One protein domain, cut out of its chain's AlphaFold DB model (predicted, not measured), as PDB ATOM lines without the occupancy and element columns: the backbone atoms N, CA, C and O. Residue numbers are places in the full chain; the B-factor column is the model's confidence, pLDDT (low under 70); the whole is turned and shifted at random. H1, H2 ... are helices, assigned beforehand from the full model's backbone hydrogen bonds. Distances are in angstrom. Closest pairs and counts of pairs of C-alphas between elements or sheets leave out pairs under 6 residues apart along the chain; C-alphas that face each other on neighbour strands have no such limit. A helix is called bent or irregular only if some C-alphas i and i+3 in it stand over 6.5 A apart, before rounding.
ATOM      1  N   GLU A   6      12.721  16.089 -27.919       90.88
ATOM      2  CA  GLU A   6      13.957  15.656 -28.567       90.88
ATOM      3  C   GLU A   6      14.927  16.813 -28.840       90.88
ATOM      4  O   GLU A   6      16.135  16.615 -28.920       90.88
ATOM      5  N   ASN A   7      14.408  18.042 -28.898       91.31
ATOM      6  CA  ASN A   7      15.180  19.255 -29.132       91.31
ATOM      7  C   ASN A   7      15.529  19.996 -27.833       91.31
ATOM      8  O   ASN A   7      16.102  21.083 -27.884       91.31
ATOM      9  N   CYS A   8      15.184  19.471 -26.656       92.94
ATOM     10  CA  CYS A   8      15.556  20.076 -25.383       92.94
ATOM     11  C   CYS A   8      16.768  19.336 -24.786       92.94
ATOM     12  O   CYS A   8      16.599  18.263 -24.207       92.94
ATOM     13  N   PRO A   9      17.982  19.923 -24.801       93.81
ATOM     14  CA  PRO A   9      19.192  19.240 -24.323       93.81
ATOM     15  C   PRO A   9      19.201  18.996 -22.805       93.81
ATOM     16  O   PRO A   9      20.092  18.353 -22.270       93.81
ATOM     17  N   ASN A  10      18.217  19.544 -22.090       95.38
ATOM     18  CA  ASN A  10      18.056  19.392 -20.650       95.38
ATOM     19  C   ASN A  10      16.814  18.566 -20.284       95.38
ATOM     20  O   ASN A  10      16.466  18.523 -19.108       95.38
ATOM     21  N   TYR A  11      16.104  17.980 -21.254       95.38
ATOM     22  CA  TYR A  11      14.792  17.374 -21.021       95.38
ATOM     23  C   TYR A  11      14.813  16.320 -19.910       95.38
ATOM     24  O   TYR A  11      14.014  16.394 -18.975       95.38
ATOM     25  N   GLU A  12      15.754  15.379 -19.986       95.75
ATOM     26  CA  GLU A  12      15.823  14.243 -19.064       95.75
ATOM     27  C   GLU A  12      16.075  14.696 -17.620       95.75
ATOM     28  O   GLU A  12      15.342  14.320 -16.705       95.75
ATOM     29  N   ILE A  13      17.042  15.594 -17.403       95.31
ATOM     30  CA  ILE A  13      17.309  16.133 -16.060       95.31
ATOM     31  C   ILE A  13      16.186  17.061 -15.580       95.31
ATOM     32  O   ILE A  13      15.848  17.072 -14.400       95.31
ATOM     33  N   ASN A  14      15.564  17.836 -16.474       94.69
ATOM     34  CA  ASN A  14      14.469  18.730 -16.107       94.69
ATOM     35  C   ASN A  14      13.241  17.955 -15.646       94.69
ATOM     36  O   ASN A  14      12.577  18.410 -14.723       94.69
ATOM     37  N   THR A  15      12.948  16.827 -16.292       95.69
ATOM     38  CA  THR A  15      11.829  15.946 -15.944       95.69
ATOM     39  C   THR A  15      12.015  15.375 -14.545       95.69
ATOM     40  O   THR A  15      11.119  15.491 -13.720       95.69
ATOM     41  N   GLN A  16      13.214  14.880 -14.230       95.31
ATOM     42  CA  GLN A  16      13.534  14.365 -12.893       95.31
ATOM     43  C   GLN A  16      13.432  15.445 -11.812       95.31
ATOM     44  O   GLN A  16      12.927  15.204 -10.723       95.31
ATOM     45  N   MET A  17      13.884  16.662 -12.113       93.12
ATOM     46  CA  MET A  17      13.867  17.767 -11.158       93.12
ATOM     47  C   MET A  17      12.531  18.522 -11.087       93.12
ATOM     48  O   MET A  17      12.414  19.464 -10.296       93.12
ATOM     49  N   CYS A  18      11.558  18.228 -11.954       93.94
ATOM     50  CA  CYS A  18      10.342  19.026 -12.062       93.94
ATOM     51  C   CYS A  18       9.432  18.775 -10.850       93.94
ATOM     52  O   CYS A  18       8.959  17.661 -10.671       93.94
ATOM     53  N   PRO A  19       9.089  19.799 -10.049       92.44
ATOM     54  CA  PRO A  19       8.184  19.622  -8.915       92.44
ATOM     55  C   PRO A  19       6.698  19.656  -9.329       92.44
ATOM     56  O   PRO A  19       5.815  19.726  -8.477       92.44
ATOM     57  N   CYS A  20       6.393  19.711 -10.630       94.69
ATOM     58  CA  CYS A  20       5.019  19.757 -11.119       94.69
ATOM     59  C   CYS A  20       4.405  18.355 -11.107       94.69
ATOM     60  O   CYS A  20       4.937  17.444 -11.733       94.69
ATOM     61  N   THR A  21       3.249  18.202 -10.464       94.62
ATOM     62  CA  THR A  21       2.538  16.917 -10.369       94.62
ATOM     63  C   THR A  21       1.872  16.488 -11.677       94.62
ATOM     64  O   THR A  21       1.550  15.315 -11.846       94.62
ATOM     65  N   ASN A  22       1.680  17.407 -12.631       95.31
ATOM     66  CA  ASN A  22       1.137  17.081 -13.946       95.31
ATOM     67  C   ASN A  22       2.242  16.538 -14.871       95.31
ATOM     68  O   ASN A  22       2.821  17.271 -15.680       95.31
ATOM     69  N   VAL A  23       2.535  15.247 -14.723       93.81
ATOM     70  CA  VAL A  23       3.567  14.524 -15.489       93.81
ATOM     71  C   VAL A  23       3.160  14.211 -16.933       93.81
ATOM     72  O   VAL A  23       4.019  13.906 -17.751       93.81
ATOM     73  N   THR A  24       1.872  14.321 -17.279       95.31
ATOM     74  CA  THR A  24       1.360  14.075 -18.642       95.31
ATOM     75  C   THR A  24       1.269  15.345 -19.493       95.31
ATOM     76  O   THR A  24       0.918  15.286 -20.670       95.31
ATOM     77  N   CYS A  25       1.597  16.511 -18.927       95.62
ATOM     78  CA  CYS A  25       1.630  17.774 -19.657       95.62
ATOM     79  C   CYS A  25       2.660  17.727 -20.800       95.62
ATOM     80  O   CYS A  25       3.830  17.433 -20.572       95.62
ATOM     81  N   ALA A  26       2.264  18.124 -22.014       95.06
ATOM     82  CA  ALA A  26       3.151  18.143 -23.184       95.06
ATOM     83  C   ALA A  26       4.400  19.036 -23.012       95.06
ATOM     84  O   ALA A  26       5.428  18.799 -23.638       95.06
ATOM     85  N   ASN A  27       4.325  20.047 -22.138       95.44
ATOM     86  CA  ASN A  27       5.439  20.951 -21.834       95.44
ATOM     87  C   ASN A  27       6.279  20.493 -20.628       95.44
ATOM     88  O   ASN A  27       7.221  21.190 -20.236       95.44
ATOM     89  N   HIS A  28       5.924  19.372 -19.990       95.50
ATOM     90  CA  HIS A  28       6.645  18.839 -18.836       95.50
ATOM     91  C   HIS A  28       8.113  18.579 -19.210       95.50
ATOM     92  O   HIS A  28       8.402  18.052 -20.280       95.50
ATOM     93  N   GLY A  29       9.057  19.021 -18.372       94.50
ATOM     94  CA  GLY A  29      10.498  18.919 -18.656       94.50
ATOM     95  C   GLY A  29      11.054  19.922 -19.689       94.50
ATOM     96  O   GLY A  29      12.273  20.086 -19.797       94.50
ATOM     97  N   ILE A  30      10.209  20.675 -20.405       94.94
ATOM     98  CA  ILE A  30      10.635  21.664 -21.411       94.94
ATOM     99  C   ILE A  30      10.429  23.081 -20.861       94.94
ATOM    100  O   ILE A  30       9.401  23.716 -21.088       94.94
ATOM    101  N   CYS A  31      11.414  23.614 -20.126       93.25
ATOM    102  CA  CYS A  31      11.259  24.893 -19.414       93.25
ATOM    103  C   CYS A  31      10.851  26.067 -20.319       93.25
ATOM    104  O   CYS A  31      10.073  26.906 -19.879       93.25
ATOM    105  N   CYS A  32      11.347  26.136 -21.559       91.62
ATOM    106  CA  CYS A  32      10.993  27.210 -22.495       91.62
ATOM    107  C   CYS A  32       9.484  27.233 -22.788       91.62
ATOM    108  O   CYS A  32       8.867  28.288 -22.675       91.62
ATOM    109  N   GLU A  33       8.896  26.077 -23.117       93.56
ATOM    110  CA  GLU A  33       7.464  25.975 -23.432       93.56
ATOM    111  C   GLU A  33       6.605  26.053 -22.166       93.56
ATOM    112  O   GLU A  33       5.552  26.685 -22.164       93.56
ATOM    113  N   CYS A  34       7.071  25.458 -21.062       93.50
ATOM    114  CA  CYS A  34       6.386  25.502 -19.773       93.50
ATOM    115  C   CYS A  34       6.209  26.944 -19.279       93.50
ATOM    116  O   CYS A  34       5.087  27.356 -18.986       93.50
ATOM    117  N   LEU A  35       7.291  27.733 -19.245       90.62
ATOM    118  CA  LEU A  35       7.241  29.128 -18.800       90.62
ATOM    119  C   LEU A  35       6.355  29.977 -19.711       90.62
ATOM    120  O   LEU A  35       5.476  30.669 -19.209       90.62
ATOM    121  N   GLN A  36       6.537  29.888 -21.033       89.56
ATOM    122  CA  GLN A  36       5.731  30.651 -21.990       89.56
ATOM    123  C   GLN A  36       4.240  30.331 -21.858       89.56
ATOM    124  O   GLN A  36       3.428  31.248 -21.771       89.56
ATOM    125  N   ARG A  37       3.874  29.044 -21.777       92.12
ATOM    126  CA  ARG A  37       2.473  28.623 -21.643       92.12
ATOM    127  C   ARG A  37       1.853  29.077 -20.328       92.12
ATOM    128  O   ARG A  37       0.683  29.441 -20.300       92.12
ATOM    129  N   HIS A  38       2.591  29.010 -19.225       91.31
ATOM    130  CA  HIS A  38       2.070  29.450 -17.936       91.31
ATOM    131  C   HIS A  38       1.939  30.975 -17.872       91.31
ATOM    132  O   HIS A  38       0.885  31.459 -17.453       91.31
ATOM    133  N   ALA A  39       2.942  31.706 -18.369       87.00
ATOM    134  CA  ALA A  39       2.921  33.161 -18.469       87.00
ATOM    135  C   ALA A  39       1.797  33.668 -19.390       87.00
ATOM    136  O   ALA A  39       1.109  34.616 -19.026       87.00
ATOM    137  N   SER A  40       1.547  33.015 -20.535       87.94
ATOM    138  CA  SER A  40       0.448  33.383 -21.444       87.94
ATOM    139  C   SER A  40      -0.932  33.220 -20.809       87.94
ATOM    140  O   SER A  40      -1.863  33.919 -21.188       87.94
ATOM    141  N   ASN A  41      -1.063  32.315 -19.835       89.50
ATOM    142  CA  ASN A  41      -2.309  32.083 -19.100       89.50
ATOM    143  C   ASN A  41      -2.348  32.854 -17.765       89.50
ATOM    144  O   ASN A  41      -3.179  32.540 -16.916       89.50
ATOM    145  N   GLY A  42      -1.418  33.791 -17.529       87.06
ATOM    146  CA  GLY A  42      -1.367  34.592 -16.300       87.06
ATOM    147  C   GLY A  42      -1.089  33.785 -15.029       87.06
ATOM    148  O   GLY A  42      -1.518  34.163 -13.944       87.06
ATOM    149  N   SER A  43      -0.408  32.642 -15.142       88.44
ATOM    150  CA  SER A  43      -0.219  31.702 -14.036       88.44
ATOM    151  C   SER A  43       1.259  31.448 -13.751       88.44
ATOM    152  O   SER A  43       2.071  31.373 -14.668       88.44
ATOM    153  N   LEU A  44       1.622  31.252 -12.480       88.19
ATOM    154  CA  LEU A  44       2.985  30.852 -12.114       88.19
ATOM    155  C   LEU A  44       3.238  29.366 -12.420       88.19
ATOM    156  O   LEU A  44       2.319  28.558 -12.289       88.19
ATOM    157  N   VAL A  45       4.474  28.980 -12.746       90.25
ATOM    158  CA  VAL A  45       4.887  27.562 -12.801       90.25
ATOM    159  C   VAL A  45       5.122  27.013 -11.389       90.25
ATOM    160  O   VAL A  45       5.467  27.779 -10.492       90.25
ATOM    161  N   SER A  46       5.024  25.693 -11.179       91.06
ATOM    162  CA  SER A  46       5.256  25.065  -9.858       91.06
ATOM    163  C   SER A  46       6.613  25.429  -9.245       91.06
ATOM    164  O   SER A  46       6.686  25.747  -8.062       91.06
ATOM    165  N   CYS A  47       7.671  25.507 -10.063       87.75
ATOM    166  CA  CYS A  47       9.003  25.948  -9.628       87.75
ATOM    167  C   CYS A  47       9.026  27.354  -8.995       87.75
ATOM    168  O   CYS A  47      10.020  27.710  -8.382       87.75
ATOM    169  N   MET A  48       7.981  28.169  -9.167       84.44
ATOM    170  CA  MET A  48       7.891  29.551  -8.667       84.44
ATOM    171  C   MET A  48       6.744  29.755  -7.677       84.44
ATOM    172  O   MET A  48       6.499  30.870  -7.235       84.44
ATOM    173  N   ARG A  49       6.037  28.678  -7.319       85.25
ATOM    174  CA  ARG A  49       4.945  28.686  -6.331       85.25
ATOM    175  C   ARG A  49       5.395  28.198  -4.948       85.25
ATOM    176  O   ARG A  49       4.563  27.830  -4.133       85.25
ATOM    177  N   GLY A  50       6.705  28.130  -4.702       78.75
ATOM    178  CA  GLY A  50       7.267  27.589  -3.458       78.75
ATOM    179  C   GLY A  50       7.266  26.057  -3.372       78.75
ATOM    180  O   GLY A  50       7.601  25.506  -2.326       78.75
ATOM    181  N   THR A  51       6.916  25.349  -4.454       86.12
ATOM    182  CA  THR A  51       6.987  23.884  -4.480       86.12
ATOM    183  C   THR A  51       8.445  23.427  -4.409       86.12
ATOM    184  O   THR A  51       9.281  23.851  -5.212       86.12
ATOM    185  N   LYS A  52       8.750  22.548  -3.450       86.81
ATOM    186  CA  LYS A  52      10.084  21.964  -3.286       86.81
ATOM    187  C   LYS A  52      10.319  20.882  -4.338       86.81
ATOM    188  O   LYS A  52       9.416  20.113  -4.654       86.81
ATOM    189  N   ARG A  53      11.541  20.826  -4.869       88.38
ATOM    190  CA  ARG A  53      12.006  19.691  -5.676       88.38
ATOM    191  C   ARG A  53      12.381  18.534  -4.758       88.38
ATOM    192  O   ARG A  53      12.707  18.758  -3.592       88.38
ATOM    193  N   ALA A  54      12.365  17.327  -5.305       91.19
ATOM    194  CA  ALA A  54      12.832  16.141  -4.608       91.19
ATOM    195  C   ALA A  54      14.334  16.304  -4.255       91.19
ATOM    196  O   ALA A  54      15.124  16.589  -5.168       91.19
ATOM    197  N   PRO A  55      14.741  16.225  -2.968       92.12
ATOM    198  CA  PRO A  55      16.109  16.520  -2.526       92.12
ATOM    199  C   PRO A  55      17.202  15.755  -3.282       92.12
ATOM    200  O   PRO A  55      18.239  16.324  -3.620       92.12
ATOM    201  N   GLU A  56      16.946  14.495  -3.619       94.25
ATOM    202  CA  GLU A  56      17.836  13.600  -4.358       94.25
ATOM    203  C   GLU A  56      18.120  14.074  -5.792       94.25
ATOM    204  O   GLU A  56      19.148  13.738  -6.377       94.25
ATOM    205  N   THR A  57      17.254  14.918  -6.353       92.19
ATOM    206  CA  THR A  57      17.388  15.430  -7.726       92.19
ATOM    207  C   THR A  57      18.178  16.735  -7.797       92.19
ATOM    208  O   THR A  57      18.542  17.186  -8.883       92.19
ATOM    209  N   MET A  58      18.470  17.374  -6.658       87.75
ATOM    210  CA  MET A  58      19.045  18.724  -6.622       87.75
ATOM    211  C   MET A  58      20.430  18.804  -7.279       87.75
ATOM    212  O   MET A  58      20.725  19.781  -7.977       87.75
ATOM    213  N   ALA A  59      21.242  17.753  -7.136       91.12
ATOM    214  CA  ALA A  59      22.571  17.665  -7.741       91.12
ATOM    215  C   ALA A  59      22.539  17.616  -9.284       91.12
ATOM    216  O   ALA A  59      23.487  18.065  -9.926       91.12
ATOM    217  N   LEU A  60      21.429  17.178  -9.901       92.31
ATOM    218  CA  LEU A  60      21.272  17.144 -11.364       92.31
ATOM    219  C   LEU A  60      21.331  18.542 -11.997       92.31
ATOM    220  O   LEU A  60      21.609  18.675 -13.188       92.31
ATOM    221  N   SER A  61      21.121  19.606 -11.211       88.44
ATOM    222  CA  SER A  61      21.279  20.981 -11.699       88.44
ATOM    223  C   SER A  61      22.685  21.276 -12.228       88.44
ATOM    224  O   SER A  61      22.805  22.082 -13.151       88.44
ATOM    225  N   LEU A  62      23.712  20.592 -11.710       89.75
ATOM    226  CA  LEU A  62      25.109  20.735 -12.132       89.75
ATOM    227  C   LEU A  62      25.382  20.127 -13.515       89.75
ATOM    228  O   LEU A  62      26.356  20.487 -14.162       89.75
ATOM    229  N   GLN A  63      24.511  19.232 -13.986       92.56
ATOM    230  CA  GLN A  63      24.627  18.575 -15.293       92.56
ATOM    231  C   GLN A  63      23.952  19.385 -16.413       92.56
ATOM    232  O   GLN A  63      23.983  19.006 -17.581       92.56
ATOM    233  N   GLY A  64      23.294  20.493 -16.062       91.06
ATOM    234  CA  GLY A  64      22.556  21.304 -17.013       91.06
ATOM    235  C   GLY A  64      23.457  22.033 -17.999       91.06
ATOM    236  O   GLY A  64      24.379  22.742 -17.611       91.06
ATOM    237  N   VAL A  65      23.114  21.947 -19.283       91.69
ATOM    238  CA  VAL A  65      23.809  22.671 -20.353       91.69
ATOM    239  C   VAL A  65      23.045  23.926 -20.768       91.69
ATOM    240  O   VAL A  65      21.812  23.988 -20.685       91.69
ATOM    241  N   LYS A  66      23.767  24.944 -21.247       89.44
ATOM    242  CA  LYS A  66      23.162  26.182 -21.755       89.44
ATOM    243  C   LYS A  66      22.311  25.871 -22.993       89.44
ATOM    244  O   LYS A  66      22.824  25.444 -24.020       89.44
ATOM    245  N   CYS A  67      20.998  26.081 -22.892       86.38
ATOM    246  CA  CYS A  67      20.066  25.825 -23.992       86.38
ATOM    247  C   CYS A  67      19.999  27.029 -24.939       86.38
ATOM    248  O   CYS A  67      19.555  28.099 -24.523       86.38
ATOM    249  N   VAL A  68      20.399  26.840 -26.201       85.88
ATOM    250  CA  VAL A  68      20.385  27.889 -27.238       85.88
ATOM    251  C   VAL A  68      19.290  27.707 -28.296       85.88
ATOM    252  O   VAL A  68      18.988  28.649 -29.018       85.88
ATOM    253  N   ASN A  69      18.624  26.548 -28.328       85.00
ATOM    254  CA  ASN A  69      17.672  26.165 -29.387       85.00
ATOM    255  C   ASN A  69      16.470  27.115 -29.532       85.00
ATOM    256  O   ASN A  69      15.877  27.212 -30.599       85.00
ATOM    257  N   ASN A  70      16.132  27.849 -28.471       87.06
ATOM    258  CA  ASN A  70      15.041  28.826 -28.446       87.06
ATOM    259  C   ASN A  70      15.505  30.243 -28.098       87.06
ATOM    260  O   ASN A  70      14.672  31.081 -27.761       87.06
ATOM    261  N   LEU A  71      16.813  30.511 -28.121       89.44
ATOM    262  CA  LEU A  71      17.374  31.715 -27.513       89.44
ATOM    263  C   LEU A  71      16.734  32.999 -28.052       89.44
ATOM    264  O   LEU A  71      16.269  33.800 -27.253       89.44
ATOM    265  N   SER A  72      16.646  33.156 -29.377       90.69
ATOM    266  CA  SER A  72      16.049  34.340 -30.013       90.69
ATOM    267  C   SER A  72      14.608  34.578 -29.542       90.69
ATOM    268  O   SER A  72      14.347  35.594 -28.910       90.69
ATOM    269  N   ARG A  73      13.711  33.594 -29.696       88.75
ATOM    270  CA  ARG A  73      12.319  33.705 -29.219       88.75
ATOM    271  C   ARG A  73      12.237  33.972 -27.716       88.75
ATOM    272  O   ARG A  73      11.367  34.700 -27.261       88.75
ATOM    273  N   ASN A  74      13.126  33.357 -26.934       89.69
ATOM    274  CA  ASN A  74      13.159  33.546 -25.490       89.69
ATOM    275  C   ASN A  74      13.609  34.944 -25.071       89.69
ATOM    276  O   ASN A  74      13.193  35.420 -24.015       89.69
ATOM    277  N   LEU A  75      14.460  35.588 -25.867       90.12
ATOM    278  CA  LEU A  75      14.869  36.968 -25.648       90.12
ATOM    279  C   LEU A  75      13.722  37.939 -25.944       90.12
ATOM    280  O   LEU A  75      13.537  38.860 -25.156       90.12
ATOM    281  N   ASP A  76      12.897  37.673 -26.962       88.81
ATOM    282  CA  ASP A  76      11.768  38.541 -27.343       88.81
ATOM    283  C   ASP A  76      10.741  38.761 -26.211       88.81
ATOM    284  O   ASP A  76      10.079  39.796 -26.165       88.81
ATOM    285  N   PHE A  77      10.604  37.820 -25.266       83.50
ATOM    286  CA  PHE A  77       9.719  37.960 -24.094       83.50
ATOM    287  C   PHE A  77      10.458  38.118 -22.755       83.50
ATOM    288  O   PHE A  77       9.827  38.207 -21.696       83.50
ATOM    289  N   CYS A  78      11.790  38.119 -22.757       87.25
ATOM    290  CA  CYS A  78      12.578  38.235 -21.539       87.25
ATOM    291  C   CYS A  78      12.608  39.689 -21.052       87.25
ATOM    292  O   CYS A  78      13.312  40.519 -21.608       87.25
ATOM    293  N   VAL A  79      11.939  39.976 -19.934       87.44
ATOM    294  CA  VAL A  79      11.929  41.319 -19.311       87.44
ATOM    295  C   VAL A  79      12.990  41.492 -18.211       87.44
ATOM    296  O   VAL A  79      12.841  42.304 -17.305       87.44
ATOM    297  N   CYS A  80      14.055  40.683 -18.224       88.88
ATOM    298  CA  CYS A  80      15.102  40.756 -17.200       88.88
ATOM    299  C   CYS A  80      15.876  42.070 -17.339       88.88
ATOM    300  O   CYS A  80      16.507  42.296 -18.369       88.88
ATOM    301  N   THR A  81      15.868  42.899 -16.296       90.00
ATOM    302  CA  THR A  81      16.546  44.205 -16.275       90.00
ATOM    303  C   THR A  81      17.966  44.157 -15.705       90.00
ATOM    304  O   THR A  81      18.701  45.126 -15.838       90.00
ATOM    305  N   TYR A  82      18.378  43.039 -15.095       88.69
ATOM    306  CA  TYR A  82      19.730  42.882 -14.553       88.69
ATOM    307  C   TYR A  82      20.770  42.795 -15.679       88.69
ATOM    308  O   TYR A  82      20.583  42.009 -16.615       88.69
ATOM    309  N   GLU A  83      21.860  43.562 -15.565       87.75
ATOM    310  CA  GLU A  83      22.990  43.545 -16.498       87.75
ATOM    311  C   GLU A  83      24.354  43.601 -15.783       87.75
ATOM    312  O   GLU A  83      24.492  44.360 -14.820       87.75
ATOM    313  N   PRO A  84      25.369  42.844 -16.259       89.94
ATOM    314  CA  PRO A  84      25.292  41.844 -17.329       89.94
ATOM    315  C   PRO A  84      24.654  40.527 -16.844       89.94
ATOM    316  O   PRO A  84      25.127  39.910 -15.890       89.94
ATOM    317  N   CYS A  85      23.603  40.041 -17.519       88.94
ATOM    318  CA  CYS A  85      22.981  38.747 -17.186       88.94
ATOM    319  C   CYS A  85      23.242  37.676 -18.256       88.94
ATOM    320  O   CYS A  85      22.555  37.591 -19.274       88.94
ATOM    321  N   GLY A  86      24.183  36.767 -17.983       89.12
ATOM    322  CA  GLY A  86      24.572  35.694 -18.914       89.12
ATOM    323  C   GLY A  86      23.517  34.601 -19.164       89.12
ATOM    324  O   GLY A  86      23.687  33.784 -20.074       89.12
ATOM    325  N   ASN A  87      22.433  34.587 -18.377       90.62
ATOM    326  CA  ASN A  87      21.354  33.599 -18.464       90.62
ATOM    327  C   ASN A  87      20.149  34.071 -19.296       90.62
ATOM    328  O   ASN A  87      19.230  33.273 -19.507       90.62
ATOM    329  N   LYS A  88      20.112  35.326 -19.771       89.50
ATOM    330  CA  LYS A  88      18.968  35.850 -20.539       89.50
ATOM    331  C   LYS A  88      18.614  34.936 -21.714       89.50
ATOM    332  O   LYS A  88      19.485  34.393 -22.387       89.50
ATOM    333  N   GLY A  89      17.315  34.704 -21.896       89.06
ATOM    334  CA  GLY A  89      16.775  33.807 -22.921       89.06
ATOM    335  C   GLY A  89      17.083  32.307 -22.735       89.06
ATOM    336  O   GLY A  89      16.550  31.473 -23.462       89.06
ATOM    337  N   THR A  90      17.872  31.908 -21.731       91.62
ATOM    338  CA  THR A  90      18.171  30.496 -21.437       91.62
ATOM    339  C   THR A  90      17.302  29.986 -20.288       91.62
ATOM    340  O   THR A  90      17.746  29.816 -19.156       91.62
ATOM    341  N   CYS A  91      16.019  29.740 -20.570       90.62
ATOM    342  CA  CYS A  91      14.984  29.453 -19.567       90.62
ATOM    343  C   CYS A  91      15.372  28.413 -18.501       90.62
ATOM    344  O   CYS A  91      15.117  28.635 -17.320       90.62
ATOM    345  N   CYS A  92      16.001  27.295 -18.889       90.88
ATOM    346  CA  CYS A  92      16.440  26.271 -17.932       90.88
ATOM    347  C   CYS A  92      17.460  26.839 -16.928       90.88
ATOM    348  O   CYS A  92      17.330  26.618 -15.724       90.88
ATOM    349  N   SER A  93      18.435  27.613 -17.412       91.06
ATOM    350  CA  SER A  93      19.445  28.271 -16.580       91.06
ATOM    351  C   SER A  93      18.835  29.374 -15.720       91.06
ATOM    352  O   SER A  93      19.151  29.445 -14.537       91.06
ATOM    353  N   CYS A  94      17.904  30.178 -16.255       90.44
ATOM    354  CA  CYS A  94      17.157  31.160 -15.462       90.44
ATOM    355  C   CYS A  94      16.442  30.496 -14.284       90.44
ATOM    356  O   CYS A  94      16.640  30.900 -13.141       90.44
ATOM    357  N   VAL A  95      15.634  29.464 -14.554       90.06
ATOM    358  CA  VAL A  95      14.870  28.764 -13.514       90.06
ATOM    359  C   VAL A  95      15.810  28.184 -12.467       90.06
ATOM    360  O   VAL A  95      15.578  28.400 -11.286       90.06
ATOM    361  N   ARG A  96      16.882  27.490 -12.869       88.69
ATOM    362  CA  ARG A  96      17.847  26.919 -11.916       88.69
ATOM    363  C   ARG A  96      18.534  27.993 -11.084       88.69
ATOM    364  O   ARG A  96      18.569  27.858  -9.872       88.69
ATOM    365  N   ASN A  97      19.028  29.062 -11.700       88.00
ATOM    366  CA  ASN A  97      19.728  30.129 -10.990       88.00
ATOM    367  C   ASN A  97      18.814  30.851  -9.988       88.00
ATOM    368  O   ASN A  97      19.168  31.005  -8.825       88.00
ATOM    369  N   HIS A  98      17.617  31.264 -10.410       86.44
ATOM    370  CA  HIS A  98      16.705  31.995  -9.529       86.44
ATOM    371  C   HIS A  98      16.077  31.110  -8.449       86.44
ATOM    372  O   HIS A  98      15.734  31.604  -7.379       86.44
ATOM    373  N   PHE A  99      15.944  29.809  -8.707       83.69
ATOM    374  CA  PHE A  99      15.430  28.852  -7.734       83.69
ATOM    375  C   PHE A  99      16.511  28.363  -6.755       83.69
ATOM    376  O   PHE A  99      16.306  28.444  -5.552       83.69
ATOM    377  N   ASN A 100      17.660  27.885  -7.248       78.88
ATOM    378  CA  ASN A 100      18.717  27.280  -6.427       78.88
ATOM    379  C   ASN A 100      19.689  28.313  -5.848       78.88
ATOM    380  O   ASN A 100      20.028  28.240  -4.674       78.88
ATOM    381  N   THR A 101      20.188  29.230  -6.680       76.56
ATOM    382  CA  THR A 101      21.313  30.106  -6.316       76.56
ATOM    383  C   THR A 101      20.831  31.385  -5.646       76.56
ATOM    384  O   THR A 101      21.327  31.749  -4.588       76.56
ATOM    385  N   GLN A 102      19.851  32.067  -6.242       76.06
ATOM    386  CA  GLN A 102      19.309  33.311  -5.682       76.06
ATOM    387  C   GLN A 102      18.194  33.070  -4.661       76.06
ATOM    388  O   GLN A 102      17.860  33.978  -3.908       76.06
TER     389      GLN A 102
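AT A GLANCE: This is residues 6 to 102 of the 113 residues of an uncharacterized protein of Armatimonadetes bacterium (UniProt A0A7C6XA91). Five short helices and the long loops between them make a rounded body, in which H2 and H5 meet near their first residues as a corner at about a right angle, closer to the middle than the other helices. H1 and H3 lie side by side and run opposite ways, while H4 is near the corner of H2 and H5, and loop residues 77 to 90 reach as far as 20 A from the mean of the C-alphas. The printed part has 97 residues with five named helices, in the order H1, H2, H3, H4, H5, and no named strand; the class is all helix, though under half of the residues, 43 of 97, are in named elements. It is compact, with a radius of gyration of the C-alphas of 12.7 A and spans of 32 by 29 by 28 A.

HOW THE PARTS SIT: H1, residues 11 to 17, touches H3, residues 55 to 63, with Met 17 and Thr 57 the closest C-alphas at 5.4 A. They run opposite ways at a shallow tilt of 32 degrees, only just short of steep. H3 is irregular, with C-alphas 56 and 59 at 7.1 A, and its line is a rough one. H2, residues 31 to 40, touches H5, residues 91 to 101, about perpendicular at 88 degrees; their closest C-alphas are those of Cys 32 and Cys 91, 5.4 A apart. H4, residues 71 to 76, touches no helix. It is close to H2 but not clearly touching, with the closest C-alphas, Cys 32 and Asn 74, at 7.3 A; the two run the same way at a shallow tilt of 16 degrees. H3 and H5 are also close but not clearly touching, the C-alphas of Ser 61 and Arg 96 being the closest at 6.9 A. H1 and H4 are apart, and H1 and H5 only just so, at 8.0 A. Every O i to N i+4 pair is within hydrogen-bond range in H1, H2, H4 and H5; in H3 0 of 5 are, beside 5 of 6 O i to N i+3 pairs.

IN THESE COORDINATES: H1 begins at C-alpha 11, (14.792, 17.374, -21.021), and H2 at C-alpha 31, (11.259, 24.893, -19.414). H2 is 13.9 A long from first to last C-alpha, H3 15.5 A and H5 14.7 A. H5 ends at C-alpha 101, (21.313, 30.106, -6.316).

THE WHOLE: The C-alphas farthest apart are those of Thr 24 and Pro 84, at 36.7 A. The printed part has no cut. The links H1 to H2, H2 to H3 and H4 to H5 are long, and H3 to H4 is short. The mean pLDDT of the printed part is 90.1, and no printed residue is under 70.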